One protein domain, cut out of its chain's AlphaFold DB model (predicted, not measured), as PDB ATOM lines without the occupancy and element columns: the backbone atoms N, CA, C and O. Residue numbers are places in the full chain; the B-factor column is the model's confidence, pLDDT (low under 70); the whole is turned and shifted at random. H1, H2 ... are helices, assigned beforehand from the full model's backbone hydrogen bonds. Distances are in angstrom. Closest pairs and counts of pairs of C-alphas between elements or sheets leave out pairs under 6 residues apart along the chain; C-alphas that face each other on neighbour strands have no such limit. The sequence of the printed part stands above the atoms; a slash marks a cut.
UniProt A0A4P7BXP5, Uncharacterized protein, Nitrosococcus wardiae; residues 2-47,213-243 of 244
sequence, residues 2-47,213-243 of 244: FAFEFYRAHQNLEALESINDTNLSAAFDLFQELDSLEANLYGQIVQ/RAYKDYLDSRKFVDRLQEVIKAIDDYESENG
ATOM      1  N   PHE A   2      -0.165 -31.476 -45.549       64.19
ATOM      2  CA  PHE A   2      -0.266 -32.947 -45.669       64.19
ATOM      3  C   PHE A   2      -0.268 -33.501 -47.101       64.19
ATOM      4  O   PHE A   2       0.398 -34.491 -47.356       64.19
ATOM      5  N   ALA A   3      -0.953 -32.854 -48.050       73.56
ATOM      6  CA  ALA A   3      -0.990 -33.324 -49.439       73.56
ATOM      7  C   ALA A   3       0.396 -33.355 -50.117       73.56
ATOM      8  O   ALA A   3       0.645 -34.212 -50.954       73.56
ATOM      9  N   PHE A   4       1.295 -32.438 -49.742       76.06
ATOM     10  CA  PHE A   4       2.652 -32.382 -50.289       76.06
ATOM     11  C   PHE A   4       3.551 -33.457 -49.670       76.06
ATOM     12  O   PHE A   4       4.231 -34.171 -50.394       76.06
ATOM     13  N   GLU A   5       3.488 -33.636 -48.347       75.94
ATOM     14  CA  GLU A   5       4.225 -34.709 -47.661       75.94
ATOM     15  C   GLU A   5       3.740 -36.100 -48.095       75.94
ATOM     16  O   GLU A   5       4.543 -37.005 -48.288       75.94
ATOM     17  N   PHE A   6       2.435 -36.267 -48.334       78.62
ATOM     18  CA  PHE A   6       1.866 -37.513 -48.854       78.62
ATOM     19  C   PHE A   6       2.332 -37.803 -50.286       78.62
ATOM     20  O   PHE A   6       2.639 -38.942 -50.627       78.62
ATOM     21  N   TYR A   7       2.419 -36.764 -51.119       82.38
ATOM     22  CA  TYR A   7       2.967 -36.880 -52.466       82.38
ATOM     23  C   TYR A   7       4.448 -37.287 -52.440       82.38
ATOM     24  O   TYR A   7       4.829 -38.216 -53.148       82.38
ATOM     25  N   ARG A   8       5.266 -36.675 -51.571       79.00
ATOM     26  CA  ARG A   8       6.674 -37.069 -51.378       79.00
ATOM     27  C   ARG A   8       6.816 -38.497 -50.861       79.00
ATOM     28  O   ARG A   8       7.621 -39.248 -51.394       79.00
ATOM     29  N   ALA A   9       5.994 -38.904 -49.891       80.00
ATOM     30  CA  ALA A   9       5.965 -40.286 -49.409       80.00
ATOM     31  C   ALA A   9       5.720 -41.279 -50.556       80.00
ATOM     32  O   ALA A   9       6.363 -42.323 -50.625       80.00
ATOM     33  N   HIS A  10       4.812 -40.932 -51.473       83.12
ATOM     34  CA  HIS A  10       4.507 -41.761 -52.632       83.12
ATOM     35  C   HIS A  10       5.683 -41.840 -53.617       83.12
ATOM     36  O   HIS A  10       6.047 -42.941 -54.022       83.12
ATOM     37  N   GLN A  11       6.320 -40.708 -53.932       83.94
ATOM     38  CA  GLN A  11       7.514 -40.677 -54.786       83.94
ATOM     39  C   GLN A  11       8.680 -41.471 -54.185       83.94
ATOM     40  O   GLN A  11       9.357 -42.208 -54.899       83.94
ATOM     41  N   ASN A  12       8.885 -41.378 -52.869       82.31
ATOM     42  CA  ASN A  12       9.931 -42.136 -52.185       82.31
ATOM     43  C   ASN A  12       9.681 -43.649 -52.253       82.31
ATOM     44  O   ASN A  12      10.635 -44.421 -52.322       82.31
ATOM     45  N   LEU A  13       8.414 -44.077 -52.262       82.44
ATOM     46  CA  LEU A  13       8.038 -45.482 -52.419       82.44
ATOM     47  C   LEU A  13       8.408 -46.010 -53.815       82.44
ATOM     48  O   LEU A  13       9.013 -47.071 -53.930       82.44
ATOM     49  N   GLU A  14       8.102 -45.244 -54.865       83.06
ATOM     50  CA  GLU A  14       8.489 -45.580 -56.245       83.06
ATOM     51  C   GLU A  14      10.017 -45.612 -56.406       83.06
ATOM     52  O   GLU A  14      10.570 -46.495 -57.062       83.06
ATOM     53  N   ALA A  15      10.722 -44.674 -55.764       82.19
ATOM     54  CA  ALA A  15      12.180 -44.631 -55.773       82.19
ATOM     55  C   ALA A  15      12.798 -45.843 -55.052       82.19
ATOM     56  O   ALA A  15      13.760 -46.420 -55.564       82.19
ATOM     57  N   LEU A  16      12.221 -46.278 -53.924       82.81
ATOM     58  CA  LEU A  16      12.631 -47.474 -53.175       82.81
ATOM     59  C   LEU A  16      12.589 -48.736 -54.048       82.81
ATOM     60  O   LEU A  16      13.523 -49.536 -54.018       82.81
ATOM     61  N   GLU A  17      11.542 -48.896 -54.861       82.75
ATOM     62  CA  GLU A  17      11.382 -50.042 -55.771       82.75
ATOM     63  C   GLU A  17      12.441 -50.086 -56.888       82.75
ATOM     64  O   GLU A  17      12.683 -51.139 -57.480       82.75
ATOM     65  N   SER A  18      13.106 -48.959 -57.162       81.81
ATOM     66  CA  SER A  18      14.135 -48.831 -58.200       81.81
ATOM     67  C   SER A  18      15.579 -49.041 -57.702       81.81
ATOM     68  O   SER A  18      16.525 -49.017 -58.502       81.81
ATOM     69  N   ILE A  19      15.773 -49.262 -56.396       82.81
ATOM     70  CA  ILE A  19      17.096 -49.479 -55.791       82.81
ATOM     71  C   ILE A  19      17.652 -50.859 -56.175       82.81
ATOM     72  O   ILE A  19      16.961 -51.874 -56.141       82.81
ATOM     73  N   ASN A  20      18.935 -50.897 -56.532       78.81
ATOM     74  CA  ASN A  20      19.698 -52.093 -56.869       78.81
ATOM     75  C   ASN A  20      21.186 -51.930 -56.485       78.81
ATOM     76  O   ASN A  20      21.638 -50.855 -56.094       78.81
ATOM     77  N   ASP A  21      21.978 -52.993 -56.644       76.81
ATOM     78  CA  ASP A  21      23.387 -53.034 -56.215       76.81
ATOM     79  C   ASP A  21      24.287 -51.961 -56.864       76.81
ATOM     80  O   ASP A  21      25.379 -51.682 -56.370       76.81
ATOM     81  N   THR A  22      23.849 -51.339 -57.964       77.00
ATOM     82  CA  THR A  22      24.626 -50.326 -58.695       77.00
ATOM     83  C   THR A  22      24.311 -48.885 -58.293       77.00
ATOM     84  O   THR A  22      25.067 -47.987 -58.659       77.00
ATOM     85  N   ASN A  23      23.243 -48.639 -57.525       76.19
ATOM     86  CA  ASN A  23      22.805 -47.290 -57.139       76.19
ATOM     87  C   ASN A  23      22.700 -47.093 -55.617       76.19
ATOM     88  O   ASN A  23      21.921 -46.270 -55.143       76.19
ATOM     89  N   LEU A  24      23.551 -47.779 -54.848       75.69
ATOM     90  CA  LEU A  24      23.559 -47.732 -53.381       75.69
ATOM     91  C   LEU A  24      23.680 -46.308 -52.796       75.69
ATOM     92  O   LEU A  24      23.105 -46.031 -51.752       75.69
ATOM     93  N   SER A  25      24.371 -45.381 -53.472       79.38
ATOM     94  CA  SER A  25      24.420 -43.967 -53.050       79.38
ATOM     95  C   SER A  25      23.042 -43.299 -53.089       79.38
ATOM     96  O   SER A  25      22.696 -42.568 -52.170       79.38
ATOM     97  N   ALA A  26      22.230 -43.602 -54.106       77.50
ATOM     98  CA  ALA A  26      20.871 -43.080 -54.213       77.50
ATOM     99  C   ALA A  26      19.956 -43.645 -53.113       77.50
ATOM    100  O   ALA A  26      19.015 -42.978 -52.695       77.50
ATOM    101  N   ALA A  27      20.255 -44.845 -52.600       79.19
ATOM    102  CA  ALA A  27      19.558 -45.397 -51.440       79.19
ATOM    103  C   ALA A  27      19.828 -44.577 -50.168       79.19
ATOM    104  O   ALA A  27      18.902 -44.324 -49.404       79.19
ATOM    105  N   PHE A  28      21.070 -44.121 -49.954       80.94
ATOM    106  CA  PHE A  28      21.406 -43.268 -48.808       80.94
ATOM    107  C   PHE A  28      20.687 -41.919 -48.857       80.94
ATOM    108  O   PHE A  28      20.116 -41.511 -47.847       80.94
ATOM    109  N   ASP A  29      20.674 -41.260 -50.016       81.81
ATOM    110  CA  ASP A  29      19.975 -39.981 -50.188       81.81
ATOM    111  C   ASP A  29      18.465 -40.144 -49.953       81.81
ATOM    112  O   ASP A  29      17.842 -39.342 -49.252       81.81
ATOM    113  N   LEU A  30      17.885 -41.238 -50.456       83.44
ATOM    114  CA  LEU A  30      16.477 -41.562 -50.246       83.44
ATOM    115  C   LEU A  30      16.146 -41.819 -48.770       83.44
ATOM    116  O   LEU A  30      15.108 -41.366 -48.289       83.44
ATOM    117  N   PHE A  31      17.013 -42.516 -48.031       81.69
ATOM    118  CA  PHE A  31      16.821 -42.725 -46.594       81.69
ATOM    119  C   PHE A  31      16.882 -41.413 -45.811       81.69
ATOM    120  O   PHE A  31      16.025 -41.188 -44.964       81.69
ATOM    121  N   GLN A  32      17.806 -40.505 -46.138       83.50
ATOM    122  CA  GLN A  32      17.840 -39.182 -45.504       83.50
ATOM    123  C   GLN A  32      16.571 -38.367 -45.791       83.50
ATOM    124  O   GLN A  32      16.071 -37.644 -44.919       83.50
ATOM    125  N   GLU A  33      16.029 -38.478 -47.006       82.12
ATOM    126  CA  GLU A  33      14.770 -37.831 -47.361       82.12
ATOM    127  C   GLU A  33      13.584 -38.420 -46.581       82.12
ATOM    128  O   GLU A  33      12.738 -37.665 -46.089       82.12
ATOM    129  N   LEU A  34      13.540 -39.746 -46.423       82.88
ATOM    130  CA  LEU A  34      12.542 -40.439 -45.606       82.88
ATOM    131  C   LEU A  34      12.639 -40.042 -44.130       82.88
ATOM    132  O   LEU A  34      11.627 -39.643 -43.560       82.88
ATOM    133  N   ASP A  35      13.835 -40.037 -43.543       82.56
ATOM    134  CA  ASP A  35      14.060 -39.609 -42.156       82.56
ATOM    135  C   ASP A  35      13.575 -38.165 -41.932       82.56
ATOM    136  O   ASP A  35      12.925 -37.841 -40.933       82.56
ATOM    137  N   SER A  36      13.836 -37.281 -42.899       82.81
ATOM    138  CA  SER A  36      13.390 -35.883 -42.860       82.81
ATOM    139  C   SER A  36      11.863 -35.759 -42.933       82.81
ATOM    140  O   SER A  36      11.257 -34.959 -42.210       82.81
ATOM    141  N   LEU A  37      11.224 -36.550 -43.799       83.88
ATOM    142  CA  LEU A  37       9.770 -36.629 -43.937       83.88
ATOM    143  C   LEU A  37       9.112 -37.160 -42.655       83.88
ATOM    144  O   LEU A  37       8.172 -36.544 -42.144       83.88
ATOM    145  N   GLU A  38       9.623 -38.262 -42.109       84.06
ATOM    146  CA  GLU A  38       9.153 -38.856 -40.857       84.06
ATOM    147  C   GLU A  38       9.269 -37.866 -39.702       84.06
ATOM    148  O   GLU A  38       8.299 -37.657 -38.967       84.06
ATOM    149  N   ALA A  39      10.406 -37.174 -39.590       84.06
ATOM    150  CA  ALA A  39      10.583 -36.124 -38.602       84.06
ATOM    151  C   ALA A  39       9.513 -35.035 -38.766       84.06
ATOM    152  O   ALA A  39       8.872 -34.651 -37.786       84.06
ATOM    153  N   ASN A  40       9.263 -34.535 -39.982       83.19
ATOM    154  CA  ASN A  40       8.235 -33.518 -40.250       83.19
ATOM    155  C   ASN A  40       6.834 -33.965 -39.825       83.19
ATOM    156  O   ASN A  40       6.142 -33.216 -39.126       83.19
ATOM    157  N   LEU A  41       6.431 -35.176 -40.205       84.25
ATOM    158  CA  LEU A  41       5.131 -35.739 -39.847       84.25
ATOM    159  C   LEU A  41       5.008 -35.931 -38.335       84.25
ATOM    160  O   LEU A  41       4.026 -35.490 -37.734       84.25
ATOM    161  N   TYR A  42       6.028 -36.502 -37.698       86.50
ATOM    162  CA  TYR A  42       6.026 -36.706 -36.256       86.50
ATOM    163  C   TYR A  42       6.016 -35.373 -35.490       86.50
ATOM    164  O   TYR A  42       5.259 -35.217 -34.537       86.50
ATOM    165  N   GLY A  43       6.727 -34.347 -35.966       86.62
ATOM    166  CA  GLY A  43       6.642 -32.988 -35.421       86.62
ATOM    167  C   GLY A  43       5.227 -32.405 -35.434       86.62
ATOM    168  O   GLY A  43       4.816 -31.777 -34.457       86.62
ATOM    169  N   GLN A  44       4.453 -32.651 -36.493       85.62
ATOM    170  CA  GLN A  44       3.048 -32.236 -36.556       85.62
ATOM    171  C   GLN A  44       2.177 -33.020 -35.567       85.62
ATOM    172  O   GLN A  44       1.365 -32.416 -34.866       85.62
ATOM    173  N   ILE A  45       2.379 -34.338 -35.458       88.75
ATOM    174  CA  ILE A  45       1.696 -35.185 -34.466       88.75
ATOM    175  C   ILE A  45       1.960 -34.652 -33.054       88.75
ATOM    176  O   ILE A  45       1.030 -34.454 -32.274       88.75
ATOM    177  N   VAL A  46       3.217 -34.346 -32.734       90.19
ATOM    178  CA  VAL A  46       3.616 -33.833 -31.422       90.19
ATOM    179  C   VAL A  46       2.958 -32.483 -31.115       90.19
ATOM    180  O   VAL A  46       2.466 -32.280 -30.005       90.19
ATOM    181  N   GLN A  47       2.865 -31.573 -32.088       88.88
ATOM    182  CA  GLN A  47       2.146 -30.304 -31.912       88.88
ATOM    183  C   GLN A  47       0.653 -30.512 -31.617       88.88
ATOM    184  O   GLN A  47       0.106 -29.857 -30.727       88.88
ATOM    185  N   ARG A 213       6.055 -32.321 -21.072       90.75
ATOM    186  CA  ARG A 213       7.524 -32.281 -21.093       90.75
ATOM    187  C   ARG A 213       8.094 -33.184 -22.179       90.75
ATOM    188  O   ARG A 213       8.834 -32.689 -23.018       90.75
ATOM    189  N   ALA A 214       7.679 -34.450 -22.233       87.06
ATOM    190  CA  ALA A 214       8.185 -35.404 -23.221       87.06
ATOM    191  C   ALA A 214       7.995 -34.909 -24.667       87.06
ATOM    192  O   ALA A 214       8.911 -34.971 -25.488       87.06
ATOM    193  N   TYR A 215       6.820 -34.358 -24.979       88.94
ATOM    194  CA  TYR A 215       6.531 -33.810 -26.305       88.94
ATOM    195  C   TYR A 215       7.237 -32.482 -26.578       88.94
ATOM    196  O   TYR A 215       7.669 -32.226 -27.704       88.94
ATOM    197  N   LYS A 216       7.379 -31.628 -25.565       88.56
ATOM    198  CA  LYS A 216       8.104 -30.367 -25.700       88.56
ATOM    199  C   LYS A 216       9.597 -30.597 -25.939       88.56
ATOM    200  O   LYS A 216      10.150 -29.968 -26.836       88.56
ATOM    201  N   ASP A 217      10.213 -31.519 -25.206       88.06
ATOM    202  CA  ASP A 217      11.633 -31.864 -25.347       88.06
ATOM    203  C   ASP A 217      11.938 -32.376 -26.762       88.06
ATOM    204  O   ASP A 217      12.936 -31.983 -27.373       88.06
ATOM    205  N   TYR A 218      11.028 -33.168 -27.341       86.12
ATOM    206  CA  TYR A 218      11.121 -33.561 -28.746       86.12
ATOM    207  C   TYR A 218      11.144 -32.340 -29.685       86.12
ATOM    208  O   TYR A 218      12.032 -32.227 -30.530       86.12
ATOM    209  N   LEU A 219      10.220 -31.384 -29.524       84.56
ATOM    210  CA  LEU A 219      10.191 -30.187 -30.376       84.56
ATOM    211  C   LEU A 219      11.424 -29.293 -30.194       84.56
ATOM    212  O   LEU A 219      11.911 -28.712 -31.166       84.56
ATOM    213  N   ASP A 220      11.918 -29.151 -28.967       84.62
ATOM    214  CA  ASP A 220      13.044 -28.270 -28.659       84.62
ATOM    215  C   ASP A 220      14.381 -28.866 -29.129       84.62
ATOM    216  O   ASP A 220      15.196 -28.138 -29.704       84.62
ATOM    217  N   SER A 221      14.576 -30.185 -28.992       82.12
ATOM    218  CA  SER A 221      15.734 -30.890 -29.567       82.12
ATOM    219  C   SER A 221      15.787 -30.739 -31.088       82.12
ATOM    220  O   SER A 221      16.847 -30.480 -31.655       82.12
ATOM    221  N   ARG A 222      14.630 -30.780 -31.750       75.81
ATOM    222  CA  ARG A 222      14.549 -30.625 -33.198       75.81
ATOM    223  C   ARG A 222      14.889 -29.218 -33.678       75.81
ATOM    224  O   ARG A 222      15.721 -29.069 -34.561       75.81
ATOM    225  N   LYS A 223      14.348 -28.176 -33.038       74.31
ATOM    226  CA  LYS A 223      14.719 -26.781 -33.353       74.31
ATOM    227  C   LYS A 223      16.218 -26.525 -33.219       74.31
ATOM    228  O   LYS A 223      16.736 -25.569 -33.791       74.31
ATOM    229  N   PHE A 224      16.897 -27.265 -32.348       66.00
ATOM    230  CA  PHE A 224      18.345 -27.186 -32.211       66.00
ATOM    231  C   PHE A 224      19.057 -27.876 -33.382       66.00
ATOM    232  O   PHE A 224      19.962 -27.275 -33.954       66.00
ATOM    233  N   VAL A 225      18.613 -29.073 -33.778       67.50
ATOM    234  CA  VAL A 225      19.138 -29.789 -34.954       67.50
ATOM    235  C   VAL A 225      18.940 -28.984 -36.238       67.50
ATOM    236  O   VAL A 225      19.908 -28.785 -36.965       67.50
ATOM    237  N   ASP A 226      17.740 -28.449 -36.473       71.06
ATOM    238  CA  ASP A 226      17.438 -27.651 -37.669       71.06
ATOM    239  C   ASP A 226      18.381 -26.432 -37.764       71.06
ATOM    240  O   ASP A 226      18.992 -26.177 -38.800       71.06
ATOM    241  N   ARG A 227      18.606 -25.730 -36.641       67.50
ATOM    242  CA  ARG A 227      19.556 -24.603 -36.565       67.50
ATOM    243  C   ARG A 227      21.011 -25.019 -36.782       67.50
ATOM    244  O   ARG A 227      21.772 -24.262 -37.374       67.50
ATOM    245  N   LEU A 228      21.427 -26.185 -36.286       58.19
ATOM    246  CA  LEU A 228      22.779 -26.697 -36.530       58.19
ATOM    247  C   LEU A 228      22.998 -27.008 -38.011       58.19
ATOM    248  O   LEU A 228      24.049 -26.666 -38.544       58.19
ATOM    249  N   GLN A 229      22.014 -27.618 -38.673       63.47
ATOM    250  CA  GLN A 229      22.077 -27.894 -40.108       63.47
ATOM    251  C   GLN A 229      22.158 -26.602 -40.928       63.47
ATOM    252  O   GLN A 229      22.962 -26.529 -41.853       63.47
ATOM    253  N   GLU A 230      21.399 -25.564 -40.560       73.50
ATOM    254  CA  GLU A 230      21.503 -24.236 -41.184       73.50
ATOM    255  C   GLU A 230      22.913 -23.636 -41.044       73.50
ATOM    256  O   GLU A 230      23.448 -23.099 -42.011       73.50
ATOM    257  N   VAL A 231      23.537 -23.751 -39.865       72.44
ATOM    258  CA  VAL A 231      24.899 -23.245 -39.627       72.44
ATOM    259  C   VAL A 231      25.947 -24.042 -40.402       72.44
ATOM    260  O   VAL A 231      26.826 -23.433 -41.002       72.44
ATOM    261  N   ILE A 232      25.863 -25.377 -40.413       68.12
ATOM    262  CA  ILE A 232      26.792 -26.235 -41.169       68.12
ATOM    263  C   ILE A 232      26.705 -25.905 -42.658       68.12
ATOM    264  O   ILE A 232      27.724 -25.627 -43.277       68.12
ATOM    265  N   LYS A 233      25.486 -25.822 -43.200       73.94
ATOM    266  CA  LYS A 233      25.269 -25.441 -44.595       73.94
ATOM    267  C   LYS A 233      25.852 -24.060 -44.910       73.94
ATOM    268  O   LYS A 233      26.499 -23.893 -45.932       73.94
ATOM    269  N   ALA A 234      25.676 -23.084 -44.017       77.94
ATOM    270  CA  ALA A 234      26.249 -21.752 -44.197       77.94
ATOM    271  C   ALA A 234      27.791 -21.744 -44.177       77.94
ATOM    272  O   ALA A 234      28.397 -20.904 -44.838       77.94
ATOM    273  N   ILE A 235      28.428 -22.652 -43.427       76.69
ATOM    274  CA  ILE A 235      29.888 -22.830 -43.432       76.69
ATOM    275  C   ILE A 235      30.337 -23.480 -44.746       76.69
ATOM    276  O   ILE A 235      31.250 -22.957 -45.378       76.69
ATOM    277  N   ASP A 236      29.671 -24.549 -45.187       74.56
ATOM    278  CA  ASP A 236      29.985 -25.238 -46.447       74.56
ATOM    279  C   ASP A 236      29.830 -24.300 -47.658       74.56
ATOM    280  O   ASP A 236      30.696 -24.251 -48.536       74.56
ATOM    281  N   ASP A 237      28.760 -23.498 -47.681       80.06
ATOM    282  CA  ASP A 237      28.510 -22.479 -48.707       80.06
ATOM    283  C   ASP A 237      29.601 -21.381 -48.667       80.06
ATOM    284  O   ASP A 237      30.107 -20.951 -49.703       80.06
ATOM    285  N   TYR A 238      30.048 -20.966 -47.473       79.44
ATOM    286  CA  TYR A 238      31.129 -19.982 -47.318       79.44
ATOM    287  C   TYR A 238      32.500 -20.511 -47.771       79.44
ATOM    288  O   TYR A 238      33.273 -19.767 -48.384       79.44
ATOM    289  N   GLU A 239      32.823 -21.772 -47.474       73.44
ATOM    290  CA  GLU A 239      34.072 -22.417 -47.895       73.44
ATOM    291  C   GLU A 239      34.100 -22.677 -49.404       73.44
ATOM    292  O   GLU A 239      35.148 -22.536 -50.030       73.44
ATOM    293  N   SER A 240      32.955 -22.985 -50.013       70.19
ATOM    294  CA  SER A 240      32.847 -23.162 -51.464       70.19
ATOM    295  C   SER A 240      32.837 -21.841 -52.246       70.19
ATOM    296  O   SER A 240      33.318 -21.812 -53.379       70.19
ATOM    297  N   GLU A 241      32.386 -20.731 -51.649       67.44
ATOM    298  CA  GLU A 241      32.497 -19.386 -52.240       67.44
ATOM    299  C   GLU A 241      33.894 -18.752 -52.086       67.44
ATOM    300  O   GLU A 241      34.281 -17.928 -52.916       67.44
ATOM    301  N   ASN A 242      34.661 -19.123 -51.052       66.44
ATOM    302  CA  ASN A 242      35.972 -18.521 -50.748       66.44
ATOM    303  C   ASN A 242      37.173 -19.470 -50.902       66.44
ATOM    304  O   ASN A 242      38.314 -19.059 -50.678       66.44
ATOM    305  N   GLY A 243      36.943 -20.723 -51.294       51.53
ATOM    306  CA  GLY A 243      37.979 -21.705 -51.591       51.53
ATOM    307  C   GLY A 243      38.476 -21.613 -53.035       51.53
ATOM    308  O   GLY A 243      37.876 -22.189 -53.941       51.53
TER     309      GLY A 243
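AT A GLANCE: This is residues 2 to 47 and 213 to 243 of the 244 residues of an uncharacterized protein of Nitrosococcus wardiae (UniProt A0A4P7BXP5). The long helix H3 and helix H2 meet near their ends as a V, and the shorter H1 folds back along H2 as a helical hairpin. Residues 223 to 243 stick out from the body. The printed part has 77 residues, with three named helices in the order H1, H2, H3 and no named strand; its class is all helix, with 70 of the 77 printed residues in the helices, and it is loose at a radius of gyration of the C-alphas of 16.0 A, and flat, spanning 42 by 41 by 21 A.

HOW THE PARTS SIT: Start at H3, residues 213 to 242: its residues 215 to 219 alone touch H2, residues 24 to 47, which touches with residues 43 to 47 alone. Their closest C-alphas, Tyr 215 and Val 46, are 5.9 A apart, at a steep tilt of 42 degrees, opposite ways. H1, residues 2 to 17, touches H2, closest at the C-alphas of Asn 12 and Leu 30, 6.9 A, with a shallow tilt of 26 degrees, opposite ways. H1 and H3 are apart. In H1, H2 and H3 every O i to N i+4 pair is within hydrogen-bond range.

IN THESE COORDINATES: Find C-alpha 213 at (7.524, -32.281, -21.093); H3 runs 43.3 A to C-alpha 242. H2 runs 35.0 A and H1 23.0 A, from C-alpha 2 at (-0.266, -32.947, -45.669).

THE WHOLE: Residues 48 to 212 are not printed; C-alphas 47 and 213 are 12.2 A apart across the cut. The link H1 to H2 is short. Confidence is under 70 at residues 2, 224 to 225, 227 to 229, 232 and 241 to 243.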